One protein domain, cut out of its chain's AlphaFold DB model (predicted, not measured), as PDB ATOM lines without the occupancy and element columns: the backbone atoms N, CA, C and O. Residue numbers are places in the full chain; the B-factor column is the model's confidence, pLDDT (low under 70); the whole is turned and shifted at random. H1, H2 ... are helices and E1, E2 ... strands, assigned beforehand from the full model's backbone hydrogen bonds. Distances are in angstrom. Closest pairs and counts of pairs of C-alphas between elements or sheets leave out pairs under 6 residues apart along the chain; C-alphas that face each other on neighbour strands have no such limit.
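Overview. This is residues 10 to 50 of the 79 residues of the protein "Transcriptional regulator" of Ktedonobacteraceae bacterium (UniProt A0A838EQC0). A long two-stranded hairpin, E1 and E2, has both helices at its open end: H1 packs on E1, and H2 extends the length beyond E2. At the other end, residues 27 to 32 stick out. The 41 printed residues, with H1, E1, E2 and H2 in that order, are of mixed class, with one antiparallel sheet, E1 - E2. The whole is a loose rod, radius of gyration of the C-alphas 12.2 A, spanning 39 by 16 by 14 A.

Arrangement. H1, residues 10 to 17, comes closest to E1, residues 21 to 28, at the C-alphas of Leu 15 and Val 21, 5.7 A apart. E1 forms an antiparallel hairpin with E2, residues 31 to 38, at 158 degrees between directions; N 24 and O 35 are within hydrogen-bond range at 2.9 A. H2, residues 40 to 50, comes closest to E1 at the C-alphas of Gly 42 and Val 21, 6.1 A. H1 and H2 are only just apart, at 8.1 A between closest C-alphas. In H1 and H2 every O i to N i+4 pair is within hydrogen-bond range.

Along the chain. H1 begins at C-alpha 10 (20.367, 14.589, 58.722) and is 10.8 A long. E1 measures 21.1 A, E2 23.1 A and H2 15.5 A, ending at C-alpha 50 (0.934, 4.288, 53.571).

Size, cuts and confidence. The C-alphas farthest apart, Lys 30 and His 48, are 39.3 A apart. The printed part has no cut, its three links are tight, and no printed residue is under 70 in pLDDT.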
ATOM      1  N   SER A  10      20.272  15.734  57.807       90.94
ATOM      2  CA  SER A  10      20.367  14.589  58.722       90.94
ATOM      3  C   SER A  10      19.347  13.492  58.417       90.94
ATOM      4  O   SER A  10      19.663  12.311  58.558       90.94
ATOM      5  N   HIS A  11      18.131  13.849  57.996       92.31
ATOM      6  CA  HIS A  11      17.135  12.865  57.566       92.31
ATOM      7  C   HIS A  11      17.558  12.158  56.275       92.31
ATOM      8  O   HIS A  11      17.468  10.936  56.202       92.31
ATOM      9  N   LEU A  12      18.064  12.904  55.293       93.81
ATOM     10  CA  LEU A  12      18.534  12.350  54.025       93.81
ATOM     11  C   LEU A  12      19.699  11.373  54.214       93.81
ATOM     12  O   LEU A  12      19.652  10.289  53.645       93.81
ATOM     13  N   SER A  13      20.683  11.697  55.061       93.75
ATOM     14  CA  SER A  13      21.794  10.780  55.360       93.75
ATOM     15  C   SER A  13      21.316   9.455  55.954       93.75
ATOM     16  O   SER A  13      21.744   8.400  55.510       93.75
ATOM     17  N   LYS A  14      20.362   9.484  56.892       95.50
ATOM     18  CA  LYS A  14      19.803   8.252  57.476       95.50
ATOM     19  C   LYS A  14      19.036   7.412  56.456       95.50
ATOM     20  O   LYS A  14      19.090   6.188  56.501       95.50
ATOM     21  N   LEU A  15      18.293   8.062  55.562       96.25
ATOM     22  CA  LEU A  15      17.563   7.369  54.501       96.25
ATOM     23  C   LEU A  15      18.520   6.755  53.471       96.25
ATOM     24  O   LEU A  15      18.237   5.674  52.961       96.25
ATOM     25  N   GLU A  16      19.641   7.417  53.182       96.94
ATOM     26  CA  GLU A  16      20.697   6.890  52.314       96.94
ATOM     27  C   GLU A  16      21.409   5.695  52.962       96.94
ATOM     28  O   GLU A  16      21.539   4.650  52.332       96.94
ATOM     29  N   GLU A  17      21.778   5.796  54.244       97.06
ATOM     30  CA  GLU A  17      22.354   4.691  55.027       97.06
ATOM     31  C   GLU A  17      21.422   3.471  55.090       97.06
ATOM     32  O   GLU A  17      21.877   2.330  55.046       97.06
ATOM     33  N   ALA A  18      20.107   3.704  55.152       96.50
ATOM     34  CA  ALA A  18      19.089   2.658  55.093       96.50
ATOM     35  C   ALA A  18      18.819   2.134  53.667       96.50
ATOM     36  O   ALA A  18      17.966   1.265  53.486       96.50
ATOM     37  N   GLY A  19      19.496   2.671  52.647       97.25
ATOM     38  CA  GLY A  19      19.335   2.286  51.244       97.25
ATOM     39  C   GLY A  19      18.004   2.711  50.620       97.25
ATOM     40  O   GLY A  19      17.640   2.196  49.565       97.25
ATOM     41  N   MET A  20      17.257   3.619  51.253       97.62
ATOM     42  CA  MET A  20      15.935   4.070  50.799       97.62
ATOM     43  C   MET A  20      16.017   5.207  49.774       97.62
ATOM     44  O   MET A  20      15.133   5.353  48.928       97.62
ATOM     45  N   VAL A  21      17.069   6.021  49.833       97.62
ATOM     46  CA  VAL A  21      17.326   7.074  48.843       97.62
ATOM     47  C   VAL A  21      18.747   6.975  48.319       97.62
ATOM     48  O   VAL A  21      19.646   6.525  49.022       97.62
ATOM     49  N   GLN A  22      18.943   7.441  47.094       97.31
ATOM     50  CA  GLN A  22      20.253   7.701  46.520       97.31
ATOM     51  C   GLN A  22      20.482   9.213  46.475       97.31
ATOM     52  O   GLN A  22      19.590   9.960  46.048       97.31
ATOM     53  N   ILE A  23      21.663   9.662  46.910       96.00
ATOM     54  CA  ILE A  23      22.052  11.073  46.896       96.00
ATOM     55  C   ILE A  23      23.213  11.287  45.924       96.00
ATOM     56  O   ILE A  23      24.317  10.790  46.116       96.00
ATOM     57  N   ASP A  24      22.986  12.130  44.920       94.75
ATOM     58  CA  ASP A  24      23.989  12.516  43.932       94.75
ATOM     59  C   ASP A  24      24.353  13.992  44.100       94.75
ATOM     60  O   ASP A  24      23.530  14.890  43.911       94.75
ATOM     61  N   LYS A  25      25.612  14.266  44.457       93.00
ATOM     62  CA  LYS A  25      26.131  15.633  44.614       93.00
ATOM     63  C   LYS A  25      26.950  16.015  43.391       93.00
ATOM     64  O   LYS A  25      27.964  15.390  43.099       93.00
ATOM     65  N   GLN A  26      26.530  17.062  42.694       91.75
ATOM     66  CA  GLN A  26      27.173  17.525  41.466       91.75
ATOM     67  C   GLN A  26      27.412  19.034  41.508       91.75
ATOM     68  O   GLN A  26      26.715  19.770  42.201       91.75
ATOM     69  N   PHE A  27      28.397  19.515  40.749       91.06
ATOM     70  CA  PHE A  27      28.628  20.947  40.563       91.06
ATOM     71  C   PHE A  27      28.119  21.381  39.192       91.06
ATOM     72  O   PHE A  27      28.741  21.096  38.171       91.06
ATOM     73  N   VAL A  28      27.012  22.120  39.170       89.69
ATOM     74  CA  VAL A  28      26.434  22.680  37.943       89.69
ATOM     75  C   VAL A  28      26.709  24.178  37.939       89.69
ATOM     76  O   VAL A  28      26.284  24.898  38.840       89.69
ATOM     77  N   VAL A  29      27.477  24.662  36.956       89.56
ATOM     78  CA  VAL A  29      27.854  26.087  36.831       89.56
ATOM     79  C   VAL A  29      28.438  26.641  38.148       89.56
ATOM     80  O   VAL A  29      28.027  27.682  38.656       89.56
ATOM     81  N   LYS A  30      29.402  25.912  38.732       90.94
ATOM     82  CA  LYS A  30      30.092  26.255  39.995       90.94
ATOM     83  C   LYS A  30      29.198  26.309  41.247       90.94
ATOM     84  O   LYS A  30      29.655  26.772  42.289       90.94
ATOM     85  N   LYS A  31      27.956  25.822  41.183       91.06
ATOM     86  CA  LYS A  31      27.065  25.694  42.344       91.06
ATOM     87  C   LYS A  31      26.914  24.218  42.730       91.06
ATOM     88  O   LYS A  31      26.652  23.412  41.835       91.06
ATOM     89  N   PRO A  32      27.072  23.850  44.015       89.44
ATOM     90  CA  PRO A  32      26.779  22.497  44.468       89.44
ATOM     91  C   PRO A  32      25.268  22.259  44.401       89.44
ATOM     92  O   PRO A  32      24.478  23.043  44.926       89.44
ATOM     93  N   VAL A  33      24.878  21.177  43.743       91.75
ATOM     94  CA  VAL A  33      23.501  20.714  43.605       91.75
ATOM     95  C   VAL A  33      23.441  19.298  44.156       91.75
ATOM     96  O   VAL A  33      24.248  18.446  43.784       91.75
ATOM     97  N   THR A  34      22.482  19.057  45.043       91.25
ATOM     98  CA  THR A  34      22.192  17.729  45.581       91.25
ATOM     99  C   THR A  34      20.921  17.224  44.918       91.25
ATOM    100  O   THR A  34      19.863  17.829  45.082       91.25
ATOM    101  N   MET A  35      21.028  16.128  44.176       93.88
ATOM    102  CA  MET A  35      19.890  15.383  43.662       93.88
ATOM    103  C   MET A  35      19.590  14.231  44.616       93.88
ATOM    104  O   MET A  35      20.505  13.563  45.091       93.88
ATOM    105  N   VAL A  36      18.313  14.014  44.905       95.56
ATOM    106  CA  VAL A  36      17.852  12.914  45.755       95.56
ATOM    107  C   VAL A  36      16.815  12.129  44.973       95.56
ATOM    108  O   VAL A  36      15.893  12.721  44.411       95.56
ATOM    109  N   SER A  37      16.955  10.809  44.940       96.88
ATOM    110  CA  SER A  37      16.007   9.909  44.281       96.88
ATOM    111  C   SER A  37      15.653   8.731  45.184       96.88
ATOM    112  O   SER A  37      16.444   8.342  46.041       96.88
ATOM    113  N   LEU A  38      14.443   8.192  45.028       97.62
ATOM    114  CA  LEU A  38      14.039   6.973  45.727       97.62
ATOM    115  C   LEU A  38      14.680   5.759  45.063       97.62
ATOM    116  O   LEU A  38      14.691   5.649  43.838       97.62
ATOM    117  N   THR A  39      15.149   4.828  45.886       98.19
ATOM    118  CA  THR A  39      15.490   3.476  45.437       98.19
ATOM    119  C   THR A  39      14.227   2.612  45.385       98.19
ATOM    120  O   THR A  39      13.164   3.016  45.868       98.19
ATOM    121  N   GLU A  40      14.331   1.390  44.855       97.88
ATOM    122  CA  GLU A  40      13.220   0.430  44.933       97.88
ATOM    123  C   GLU A  40      12.852   0.126  46.395       97.88
ATOM    124  O   GLU A  40      11.683   0.199  46.764       97.88
ATOM    125  N   ILE A  41      13.854  -0.073  47.260       97.19
ATOM    126  CA  ILE A  41      13.664  -0.292  48.704       97.19
ATOM    127  C   ILE A  41      12.910   0.886  49.336       97.19
ATOM    128  O   ILE A  41      11.977   0.689  50.114       97.19
ATOM    129  N   GLY A  42      13.284   2.124  48.998       97.44
ATOM    130  CA  GLY A  42      12.595   3.312  49.500       97.44
ATOM    131  C   GLY A  42      11.158   3.426  48.998       97.44
ATOM    132  O   GLY A  42      10.260   3.769  49.766       97.44
ATOM    133  N   SER A  43      10.926   3.105  47.724       97.75
ATOM    134  CA  SER A  43       9.591   3.067  47.118       97.75
ATOM    135  C   SER A  43       8.685   2.054  47.826       97.75
ATOM    136  O   SER A  43       7.561   2.384  48.210       97.75
ATOM    137  N   GLU A  44       9.179   0.840  48.071       97.88
ATOM    138  CA  GLU A  44       8.467  -0.198  48.819       97.88
ATOM    139  C   GLU A  44       8.208   0.209  50.274       97.88
ATOM    140  O   GLU A  44       7.081   0.074  50.758       97.88
ATOM    141  N   ALA A  45       9.205   0.780  50.957       96.06
ATOM    142  CA  ALA A  45       9.066   1.249  52.332       96.06
ATOM    143  C   ALA A  45       7.979   2.330  52.468       96.06
ATOM    144  O   ALA A  45       7.173   2.285  53.400       96.06
ATOM    145  N   ILE A  46       7.904   3.267  51.516       95.62
ATOM    146  CA  ILE A  46       6.855   4.293  51.478       95.62
ATOM    147  C   ILE A  46       5.483   3.661  51.243       95.62
ATOM    148  O   ILE A  46       4.536   3.990  51.958       95.62
ATOM    149  N   LYS A  47       5.356   2.736  50.281       97.50
ATOM    150  CA  LYS A  47       4.090   2.024  50.025       97.50
ATOM    151  C   LYS A  47       3.602   1.303  51.283       97.50
ATOM    152  O   LYS A  47       2.439   1.443  51.654       97.50
ATOM    153  N   HIS A  48       4.495   0.591  51.966       97.19
ATOM    154  CA  HIS A  48       4.171  -0.097  53.211       97.19
ATOM    155  C   HIS A  48       3.760   0.884  54.320       97.19
ATOM    156  O   HIS A  48       2.781   0.653  55.026       97.19
ATOM    157  N   HIS A  49       4.452   2.019  54.445       96.38
ATOM    158  CA  HIS A  49       4.083   3.051  55.410       96.38
ATOM    159  C   HIS A  49       2.665   3.593  55.170       96.38
ATOM    160  O   HIS A  49       1.884   3.694  56.117       96.38
ATOM    161  N   TRP A  50       2.295   3.867  53.915       97.75
ATOM    162  CA  TRP A  50       0.934   4.288  53.571       97.75
ATOM    163  C   TRP A  50      -0.112   3.235  53.932       97.75
ATOM    164  O   TRP A  50      -1.125   3.567  54.544       97.75
TER     165      TRP A  50